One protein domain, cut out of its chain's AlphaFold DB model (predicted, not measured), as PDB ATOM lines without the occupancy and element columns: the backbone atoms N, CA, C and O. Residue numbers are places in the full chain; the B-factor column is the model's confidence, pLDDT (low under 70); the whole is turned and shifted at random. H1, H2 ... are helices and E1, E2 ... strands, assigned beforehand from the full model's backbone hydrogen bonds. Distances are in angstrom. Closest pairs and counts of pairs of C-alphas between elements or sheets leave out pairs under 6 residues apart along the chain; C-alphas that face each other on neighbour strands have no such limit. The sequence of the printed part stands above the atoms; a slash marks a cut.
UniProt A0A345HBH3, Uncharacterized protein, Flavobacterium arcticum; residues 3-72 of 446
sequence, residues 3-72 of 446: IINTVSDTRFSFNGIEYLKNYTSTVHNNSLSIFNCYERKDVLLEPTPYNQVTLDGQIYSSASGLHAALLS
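AT A GLANCE: This is residues 3 to 72 of the 446 residues of an uncharacterized protein of Flavobacterium arcticum (UniProt A0A345HBH3). Two small sheets, E3 E2 E1 E7 and E4 E5 E6, stand on different sides of the domain, with H1 in the space between them at one side, over both. The 70 printed residues have seven named strands, then one named helix: mostly strand. The first sheet is mixed, the second antiparallel; E1 E2 E3 and E4 E5 E6 are meanders, each strand the antiparallel neighbour of the one before. The whole is compact and rounded, radius of gyration of the C-alphas 11.1 A, spanning 26 by 26 by 18 A.

IN THESE COORDINATES: Find C-alpha 3 at (-29.928, -5.894, -22.987), where E1, residues 3 to 6, begins. In the same sheet, in the order E3 E2 E1 E7, look for E2, 11 to 14, E3, 17 to 20, and E7, 53 to 55. The other sheet has E4, 23 to 28, 16.5 A; E5, 31 to 36, 17.3 A; and E6, 43 to 49, 15.4 A. H1, 63 to 70, 10.4 A, ends at C-alpha 70 (-19.799, -10.204, -18.958).

HOW THE PARTS SIT: E1 is parallel to E7, with N 4 and O 54 2.8 A apart, within hydrogen-bond range. The hairpin E1 and E2 has N 13 and O 5 at 2.8 A; the hairpin E2 and E3, N 14 and O 17 at 2.8 A. In the second sheet find N 24 and O 35 at 2.9 A for E4 and E5, and N 32 and O 48 at 2.8 A for E5 and E6, both hairpins. H1 is on this sheet at a height of 8.5 A, along E4 at 4 degrees on the local plane; their closest C-alphas, Ser 25 and His 67, are 6.3 A apart. It is also on the first sheet, over E7, with C-alphas Leu 55 and Leu 70 closest at 7.5 A. E1 and E5 are apart. In H1 every O i to N i+4 pair is within range.

THE WHOLE: The farthest C-alphas, Ser 8 and Asn 29, are 29.9 A apart. The printed part has no cut and no long link. Its mean pLDDT is 93.3; no printed residue is under 70.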
ATOM      1  N   ILE A   3     -30.399  -6.854 -23.980       97.31
ATOM      2  CA  ILE A   3     -29.928  -5.894 -22.987       97.31
ATOM      3  C   ILE A   3     -29.557  -6.664 -21.731       97.31
ATOM      4  O   ILE A   3     -30.406  -7.328 -21.142       97.31
ATOM      5  N   ILE A   4     -28.298  -6.571 -21.329       97.75
ATOM      6  CA  ILE A   4     -27.799  -7.109 -20.071       97.75
ATOM      7  C   ILE A   4     -27.380  -5.920 -19.220       97.75
ATOM      8  O   ILE A   4     -26.617  -5.087 -19.696       97.75
ATOM      9  N   ASN A   5     -27.861  -5.821 -17.983       96.44
ATOM     10  CA  ASN A   5     -27.411  -4.769 -17.069       96.44
ATOM     11  C   ASN A   5     -26.958  -5.351 -15.738       96.44
ATOM     12  O   ASN A   5     -27.575  -6.281 -15.215       96.44
ATOM     13  N   THR A   6     -25.935  -4.749 -15.158       94.94
ATOM     14  CA  THR A   6     -25.544  -4.958 -13.771       94.94
ATOM     15  C   THR A   6     -26.634  -4.398 -12.858       94.94
ATOM     16  O   THR A   6     -27.016  -3.238 -12.985       94.94
ATOM     17  N   VAL A   7     -27.150  -5.218 -11.937       90.31
ATOM     18  CA  VAL A   7     -28.186  -4.795 -10.976       90.31
ATOM     19  C   VAL A   7     -27.583  -4.632  -9.587       90.31
ATOM     20  O   VAL A   7     -27.754  -3.603  -8.943       90.31
ATOM     21  N   SER A   8     -26.855  -5.646  -9.119       86.56
ATOM     22  CA  SER A   8     -26.170  -5.627  -7.825       86.56
ATOM     23  C   SER A   8     -24.950  -6.548  -7.841       86.56
ATOM     24  O   SER A   8     -24.612  -7.151  -8.863       86.56
ATOM     25  N   ASP A   9     -24.307  -6.726  -6.690       80.50
ATOM     26  CA  ASP A   9     -23.213  -7.688  -6.538       80.50
ATOM     27  C   ASP A   9     -23.661  -9.138  -6.769       80.50
ATOM     28  O   ASP A   9     -22.848  -9.953  -7.193       80.50
ATOM     29  N   THR A  10     -24.946  -9.454  -6.563       79.81
ATOM     30  CA  THR A  10     -25.495 -10.823  -6.658       79.81
ATOM     31  C   THR A  10     -26.417 -11.039  -7.850       79.81
ATOM     32  O   THR A  10     -26.781 -12.183  -8.139       79.81
ATOM     33  N   ARG A  11     -26.805  -9.963  -8.547       87.88
ATOM     34  CA  ARG A  11     -27.806  -9.999  -9.617       87.88
ATOM     35  C   ARG A  11     -27.399  -9.207 -10.849       87.88
ATOM     36  O   ARG A  11     -26.716  -8.186 -10.761       87.88
ATOM     37  N   PHE A  12     -27.910  -9.649 -11.984       95.12
ATOM     38  CA  PHE A  12     -27.927  -8.906 -13.238       95.12
ATOM     39  C   PHE A  12     -29.318  -9.006 -13.861       95.12
ATOM     40  O   PHE A  12     -30.119  -9.840 -13.453       95.12
ATOM     41  N   SER A  13     -29.614  -8.162 -14.841       95.50
ATOM     42  CA  SER A  13     -30.844  -8.252 -15.625       95.50
ATOM     43  C   SER A  13     -30.537  -8.692 -17.049       95.50
ATOM     44  O   SER A  13     -29.522  -8.287 -17.612       95.50
ATOM     45  N   PHE A  14     -31.418  -9.498 -17.634       96.88
ATOM     46  CA  PHE A  14     -31.431  -9.869 -19.044       96.88
ATOM     47  C   PHE A  14     -32.802  -9.497 -19.614       96.88
ATOM     48  O   PHE A  14     -33.828 -10.028 -19.194       96.88
ATOM     49  N   ASN A  15     -32.829  -8.531 -20.535       96.00
ATOM     50  CA  ASN A  15     -34.037  -7.904 -21.081       96.00
ATOM     51  C   ASN A  15     -35.033  -7.443 -19.995       96.00
ATOM     52  O   ASN A  15     -36.242  -7.587 -20.153       96.00
ATOM     53  N   GLY A  16     -34.517  -6.899 -18.887       90.88
ATOM     54  CA  GLY A  16     -35.318  -6.390 -17.767       90.88
ATOM     55  C   GLY A  16     -35.749  -7.441 -16.738       90.88
ATOM     56  O   GLY A  16     -36.297  -7.069 -15.707       90.88
ATOM     57  N   ILE A  17     -35.476  -8.728 -16.969       89.75
ATOM     58  CA  ILE A  17     -35.728  -9.800 -15.996       89.75
ATOM     59  C   ILE A  17     -34.457 -10.027 -15.181       89.75
ATOM     60  O   ILE A  17     -33.386 -10.185 -15.761       89.75
ATOM     61  N   GLU A  18     -34.556 -10.039 -13.855       90.19
ATOM     62  CA  GLU A  18     -33.406 -10.264 -12.977       90.19
ATOM     63  C   GLU A  18     -33.050 -11.744 -12.810       90.19
ATOM     64  O   GLU A  18     -33.919 -12.589 -12.600       90.19
ATOM     65  N   TYR A  19     -31.749 -12.026 -12.798       89.62
ATOM     66  CA  TYR A  19     -31.154 -13.338 -12.576       89.62
ATOM     67  C   TYR A  19     -30.078 -13.251 -11.492       89.62
ATOM     68  O   TYR A  19     -29.451 -12.206 -11.289       89.62
ATOM     69  N   LEU A  20     -29.843 -14.369 -10.804       89.44
ATOM     70  CA  LEU A  20     -28.676 -14.528  -9.935       89.44
ATOM     71  C   LEU A  20     -27.403 -14.645 -10.779       89.44
ATOM     72  O   LEU A  20     -27.430 -15.142 -11.900       89.44
ATOM     73  N   LYS A  21     -26.265 -14.220 -10.226       90.81
ATOM     74  CA  LYS A  21     -24.952 -14.331 -10.878       90.81
ATOM     75  C   LYS A  21     -24.359 -15.747 -10.823       90.81
ATOM     76  O   LYS A  21     -23.319 -15.976 -10.209       90.81
ATOM     77  N   ASN A  22     -25.012 -16.699 -11.476       91.62
ATOM     78  CA  ASN A  22     -24.579 -18.094 -11.617       91.62
ATOM     79  C   ASN A  22     -24.460 -18.541 -13.085       91.62
ATOM     80  O   ASN A  22     -24.481 -19.736 -13.371       91.62
ATOM     81  N   TYR A  23     -24.313 -17.595 -14.014       94.19
ATOM     82  CA  TYR A  23     -24.202 -17.863 -15.446       94.19
ATOM     83  C   TYR A  23     -22.779 -17.604 -15.939       94.19
ATOM     84  O   TYR A  23     -22.116 -16.677 -15.494       94.19
ATOM     85  N   THR A  24     -22.311 -18.382 -16.909       94.69
ATOM     86  CA  THR A  24     -21.063 -18.116 -17.632       94.69
ATOM     87  C   THR A  24     -21.363 -17.900 -19.104       94.69
ATOM     88  O   THR A  24     -22.413 -18.291 -19.611       94.69
ATOM     89  N   SER A  25     -20.427 -17.272 -19.808       95.50
ATOM     90  CA  SER A  25     -20.507 -17.125 -21.254       95.50
ATOM     91  C   SER A  25     -19.394 -17.883 -21.963       95.50
ATOM     92  O   SER A  25     -18.333 -18.136 -21.390       95.50
ATOM     93  N   THR A  26     -19.629 -18.246 -23.219       95.81
ATOM     94  CA  THR A  26     -18.612 -18.797 -24.123       95.81
ATOM     95  C   THR A  26     -18.650 -18.065 -25.453       95.81
ATOM     96  O   THR A  26     -19.705 -17.623 -25.909       95.81
ATOM     97  N   VAL A  27     -17.482 -17.935 -26.079       96.06
ATOM     98  CA  VAL A  27     -17.337 -17.311 -27.395       96.06
ATOM     99  C   VAL A  27     -17.205 -18.398 -28.451       96.06
ATOM    100  O   VAL A  27     -16.346 -19.274 -28.352       96.06
ATOM    101  N   HIS A  28     -18.023 -18.301 -29.493       92.69
ATOM    102  CA  HIS A  28     -17.941 -19.140 -30.680       92.69
ATOM    103  C   HIS A  28     -17.887 -18.236 -31.910       92.69
ATOM    104  O   HIS A  28     -18.889 -17.638 -32.306       92.69
ATOM    105  N   ASN A  29     -16.704 -18.124 -32.520       92.38
ATOM    106  CA  ASN A  29     -16.427 -17.170 -33.594       92.38
ATOM    107  C   ASN A  29     -16.778 -15.733 -33.167       92.38
ATOM    108  O   ASN A  29     -16.141 -15.166 -32.285       92.38
ATOM    109  N   ASN A  30     -17.802 -15.157 -33.794       94.44
ATOM    110  CA  ASN A  30     -18.264 -13.794 -33.571       94.44
ATOM    111  C   ASN A  30     -19.577 -13.726 -32.769       94.44
ATOM    112  O   ASN A  30     -20.248 -12.691 -32.751       94.44
ATOM    113  N   SER A  31     -19.938 -14.838 -32.137       96.19
ATOM    114  CA  SER A  31     -21.147 -15.002 -31.342       96.19
ATOM    115  C   SER A  31     -20.803 -15.399 -29.911       96.19
ATOM    116  O   SER A  31     -19.727 -15.939 -29.636       96.19
ATOM    117  N   LEU A  32     -21.737 -15.137 -29.007       96.56
ATOM    118  CA  LEU A  32     -21.653 -15.471 -27.598       96.56
ATOM    119  C   LEU A  32     -22.898 -16.256 -27.180       96.56
ATOM    120  O   LEU A  32     -24.003 -15.948 -27.622       96.56
ATOM    121  N   SER A  33     -22.703 -17.256 -26.331       96.75
ATOM    122  CA  SER A  33     -23.770 -17.961 -25.619       96.75
ATOM    123  C   SER A  33     -23.616 -17.760 -24.115       96.75
ATOM    124  O   SER A  33     -22.490 -17.610 -23.637       96.75
ATOM    125  N   ILE A  34     -24.729 -17.760 -23.380       97.44
ATOM    126  CA  ILE A  34     -24.781 -17.651 -21.916       97.44
ATOM    127  C   ILE A  34     -25.589 -18.826 -21.378       97.44
ATOM    128  O   ILE A  34     -26.694 -19.079 -21.851       97.44
ATOM    129  N   PHE A  35     -25.052 -19.530 -20.390       95.69
ATOM    130  CA  PHE A  35     -25.694 -20.688 -19.768       95.69
ATOM    131  C   PHE A  35     -25.329 -20.781 -18.290       95.69
ATOM    132  O   PHE A  35     -24.339 -20.194 -17.841       95.69
ATOM    133  N   ASN A  36     -26.150 -21.493 -17.528       93.00
ATOM    134  CA  ASN A  36     -25.960 -21.667 -16.097       93.00
ATOM    135  C   ASN A  36     -24.712 -22.522 -15.819       93.00
ATOM    136  O   ASN A  36     -24.486 -23.550 -16.459       93.00
ATOM    137  N   CYS A  37     -23.884 -22.103 -14.863       88.69
ATOM    138  CA  CYS A  37     -22.652 -22.806 -14.503       88.69
ATOM    139  C   CYS A  37     -22.906 -24.190 -13.894       88.69
ATOM    140  O   CYS A  37     -22.034 -25.052 -13.982       88.69
ATOM    141  N   TYR A  38     -24.070 -24.392 -13.273       83.06
ATOM    142  CA  TYR A  38     -24.425 -25.635 -12.591       83.06
ATOM    143  C   TYR A  38     -25.250 -26.581 -13.470       83.06
ATOM    144  O   TYR A  38     -25.176 -27.791 -13.287       83.06
ATOM    145  N   GLU A  39     -25.999 -26.051 -14.441       86.31
ATOM    146  CA  GLU A  39     -26.818 -26.841 -15.366       86.31
ATOM    147  C   GLU A  39     -26.690 -26.303 -16.794       86.31
ATOM    148  O   GLU A  39     -27.296 -25.305 -17.172       86.31
ATOM    149  N   ARG A  40     -25.909 -26.990 -17.627       81.38
ATOM    150  CA  ARG A  40     -25.599 -26.524 -18.984       81.38
ATOM    151  C   ARG A  40     -26.813 -26.515 -19.923       81.38
ATOM    152  O   ARG A  40     -26.757 -25.847 -20.951       81.38
ATOM    153  N   LYS A  41     -27.880 -27.256 -19.603       87.44
ATOM    154  CA  LYS A  41     -29.147 -27.228 -20.352       87.44
ATOM    155  C   LYS A  41     -29.950 -25.950 -20.104       87.44
ATOM    156  O   LYS A  41     -30.790 -25.619 -20.935       87.44
ATOM    157  N   ASP A  42     -29.697 -25.236 -19.005       90.06
ATOM    158  CA  ASP A  42     -30.263 -23.907 -18.758       90.06
ATOM    159  C   ASP A  42     -29.470 -22.859 -19.555       90.06
ATOM    160  O   ASP A  42     -28.481 -22.278 -19.092       90.06
ATOM    161  N   VAL A  43     -29.874 -22.683 -20.815       94.75
ATOM    162  CA  VAL A  43     -29.287 -21.725 -21.753       94.75
ATOM    163  C   VAL A  43     -30.083 -20.424 -21.707       94.75
ATOM    164  O   VAL A  43     -31.199 -20.338 -22.213       94.75
ATOM    165  N   LEU A  44     -29.477 -19.386 -21.133       95.69
ATOM    166  CA  LEU A  44     -30.064 -18.047 -21.059       95.69
ATOM    167  C   LEU A  44     -29.952 -17.296 -22.393       95.69
ATOM    168  O   LEU A  44     -30.817 -16.495 -22.745       95.69
ATOM    169  N   LEU A  45     -28.872 -17.545 -23.137       97.00
ATOM    170  CA  LEU A  45     -28.647 -16.972 -24.457       97.00
ATOM    171  C   LEU A  45     -28.021 -18.011 -25.384       97.00
ATOM    172  O   LEU A  45     -26.865 -18.397 -25.211       97.00
ATOM    173  N   GLU A  46     -28.773 -18.410 -26.404       96.44
ATOM    174  CA  GLU A  46     -28.263 -19.207 -27.521       96.44
ATOM    175  C   GLU A  46     -27.188 -18.435 -28.311       96.44
ATOM    176  O   GLU A  46     -27.167 -17.202 -28.249       96.44
ATOM    177  N   PRO A  47     -26.303 -19.106 -29.080       96.88
ATOM    178  CA  PRO A  47     -25.220 -18.461 -29.821       96.88
ATOM    179  C   PRO A  47     -25.684 -17.258 -30.656       96.88
ATOM    180  O   PRO A  47     -26.221 -17.396 -31.755       96.88
ATOM    181  N   THR A  48     -25.420 -16.056 -30.146       97.19
ATOM    182  CA  THR A  48     -25.939 -14.801 -30.694       97.19
ATOM    183  C   THR A  48     -24.791 -13.868 -31.075       97.19
ATOM    184  O   THR A  48     -23.848 -13.732 -30.291       97.19
ATOM    185  N   PRO A  49     -24.818 -13.211 -32.254       97.25
ATOM    186  CA  PRO A  49     -23.774 -12.268 -32.655       97.25
ATOM    187  C   PRO A  49     -23.536 -11.178 -31.603       97.25
ATOM    188  O   PRO A  49     -24.488 -10.577 -31.105       97.25
ATOM    189  N   TYR A  50     -22.267 -10.883 -31.288       96.69
ATOM    190  CA  TYR A  50     -21.921  -9.978 -30.179       96.69
ATOM    191  C   TYR A  50     -22.553  -8.583 -30.311       96.69
ATOM    192  O   TYR A  50     -22.875  -7.945 -29.316       96.69
ATOM    193  N   ASN A  51     -22.749  -8.111 -31.544       95.50
ATOM    194  CA  ASN A  51     -23.301  -6.790 -31.844       95.50
ATOM    195  C   ASN A  51     -24.824  -6.705 -31.650       95.50
ATOM    196  O   ASN A  51     -25.402  -5.636 -31.826       95.50
ATOM    197  N   GLN A  52     -25.477  -7.816 -31.304       97.00
ATOM    198  CA  GLN A  52     -26.881  -7.851 -30.905       97.00
ATOM    199  C   GLN A  52     -27.061  -7.786 -29.385       97.00
ATOM    200  O   GLN A  52     -28.205  -7.739 -28.932       97.00
ATOM    201  N   VAL A  53     -25.969  -7.775 -28.614       97.31
ATOM    202  CA  VAL A  53     -25.965  -7.700 -27.152       97.31
ATOM    203  C   VAL A  53     -25.398  -6.351 -26.717       97.31
ATOM    204  O   VAL A  53     -24.353  -5.909 -27.194       97.31
ATOM    205  N   THR A  54     -26.092  -5.704 -25.791       97.25
ATOM    206  CA  THR A  54     -25.637  -4.501 -25.089       97.25
ATOM    207  C   THR A  54     -25.447  -4.850 -23.623       97.25
ATOM    208  O   THR A  54     -26.303  -5.523 -23.047       97.25
ATOM    209  N   LEU A  55     -24.331  -4.426 -23.036       96.62
ATOM    210  CA  LEU A  55     -24.036  -4.610 -21.619       96.62
ATOM    211  C   LEU A  55     -23.918  -3.235 -20.964       96.62
ATOM    212  O   LEU A  55     -23.073  -2.444 -21.377       96.62
ATOM    213  N   ASP A  56     -24.795  -2.932 -20.007       95.88
ATOM    214  CA  ASP A  56     -24.895  -1.620 -19.352       95.88
ATOM    215  C   ASP A  56     -24.994  -0.467 -20.374       95.88
ATOM    216  O   ASP A  56     -24.361   0.585 -20.263       95.88
ATOM    217  N   GLY A  57     -25.757  -0.701 -21.448       93.62
ATOM    218  CA  GLY A  57     -25.918   0.225 -22.573       93.62
ATOM    219  C   GLY A  57     -24.723   0.318 -23.533       93.62
ATOM    220  O   GLY A  57     -24.819   1.018 -24.543       93.62
ATOM    221  N   GLN A  58     -23.614  -0.388 -23.282       95.62
ATOM    222  CA  GLN A  58     -22.439  -0.403 -24.157       95.62
ATOM    223  C   GLN A  58     -22.491  -1.547 -25.176       95.62
ATOM    224  O   GLN A  58     -22.793  -2.695 -24.845       95.62
ATOM    225  N   ILE A  59     -22.144  -1.237 -26.429       94.06
ATOM    226  CA  ILE A  59     -21.916  -2.225 -27.490       94.06
ATOM    227  C   ILE A  59     -20.410  -2.436 -27.619       94.06
ATOM    228  O   ILE A  59     -19.650  -1.490 -27.824       94.06
ATOM    229  N   TYR A  60     -19.980  -3.688 -27.526       95.38
ATOM    230  CA  TYR A  60     -18.572  -4.060 -27.619       95.38
ATOM    231  C   TYR A  60     -18.160  -4.259 -29.077       95.38
ATOM    232  O   TYR A  60     -18.983  -4.591 -29.921       95.38
ATOM    233  N   SER A  61     -16.873  -4.083 -29.381       95.12
ATOM    234  CA  SER A  61     -16.320  -4.212 -30.739       95.12
ATOM    235  C   SER A  61     -15.953  -5.647 -31.139       95.12
ATOM    236  O   SER A  61     -15.549  -5.890 -32.275       95.12
ATOM    237  N   SER A  62     -16.046  -6.603 -30.212       96.25
ATOM    238  CA  SER A  62     -15.747  -8.017 -30.456       96.25
ATOM    239  C   SER A  62     -16.454  -8.924 -29.448       96.25
ATOM    240  O   SER A  62     -16.732  -8.513 -28.319       96.25
ATOM    241  N   ALA A  63     -16.673 -10.186 -29.831       95.06
ATOM    242  CA  ALA A  63     -17.239 -11.203 -28.944       95.06
ATOM    243  C   ALA A  63     -16.350 -11.471 -27.717       95.06
ATOM    244  O   ALA A  63     -16.864 -11.582 -26.608       95.06
ATOM    245  N   SER A  64     -15.023 -11.495 -27.885       93.81
ATOM    246  CA  SER A  64     -14.080 -11.654 -26.768       93.81
ATOM    247  C   SER A  64     -14.120 -10.476 -25.794       93.81
ATOM    248  O   SER A  64     -14.043 -10.684 -24.586       93.81
ATOM    249  N   GLY A  65     -14.273  -9.247 -26.305       94.62
ATOM    250  CA  GLY A  65     -14.424  -8.054 -25.469       94.62
ATOM    251  C   GLY A  65     -15.713  -8.085 -24.647       94.62
ATOM    252  O   GLY A  65     -15.674  -7.838 -23.445       94.62
ATOM    253  N   LEU A  66     -16.829  -8.463 -25.278       96.62
ATOM    254  CA  LEU A  66     -18.105  -8.656 -24.589       96.62
ATOM    255  C   LEU A  66     -18.018  -9.770 -23.536       96.62
ATOM    256  O   LEU A  66     -18.452  -9.579 -22.407       96.62
ATOM    257  N   HIS A  67     -17.430 -10.919 -23.883       95.69
ATOM    258  CA  HIS A  67     -17.239 -12.041 -22.963       95.69
ATOM    259  C   HIS A  67     -16.468 -11.628 -21.710       95.69
ATOM    260  O   HIS A  67     -16.934 -11.875 -20.601       95.69
ATOM    261  N   ALA A  68     -15.326 -10.955 -21.876       92.56
ATOM    262  CA  ALA A  68     -14.507 -10.502 -20.757       92.56
ATOM    263  C   ALA A  68     -15.274  -9.556 -19.819       92.56
ATOM    264  O   ALA A  68     -15.155  -9.681 -18.603       92.56
ATOM    265  N   ALA A  69     -16.086  -8.651 -20.375       93.06
ATOM    266  CA  ALA A  69     -16.910  -7.740 -19.588       93.06
ATOM    267  C   ALA A  69     -18.097  -8.435 -18.902       93.06
ATOM    268  O   ALA A  69     -18.438  -8.095 -17.773       93.06
ATOM    269  N   LEU A  70     -18.698  -9.441 -19.543       94.31
ATOM    270  CA  LEU A  70     -19.799 -10.204 -18.958       94.31
ATOM    271  C   LEU A  70     -19.367 -10.983 -17.714       94.31
ATOM    272  O   LEU A  70     -20.162 -11.101 -16.789       94.31
ATOM    273  N   LEU A  71     -18.133 -11.497 -17.655       90.00
ATOM    274  CA  LEU A  71     -17.691 -12.387 -16.571       90.00
ATOM    275  C   LEU A  71     -17.884 -11.820 -15.154       90.00
ATOM    276  O   LEU A  71     -18.109 -12.611 -14.245       90.00
ATOM    277  N   SER A  72     -17.816 -10.502 -14.945       85.69
ATOM    278  CA  SER A  72     -18.076  -9.863 -13.638       85.69
ATOM    279  C   SER A  72     -19.553  -9.517 -13.392       85.69
ATOM    280  O   SER A  72     -19.956  -9.216 -12.262       85.69
TER     281      SER A  72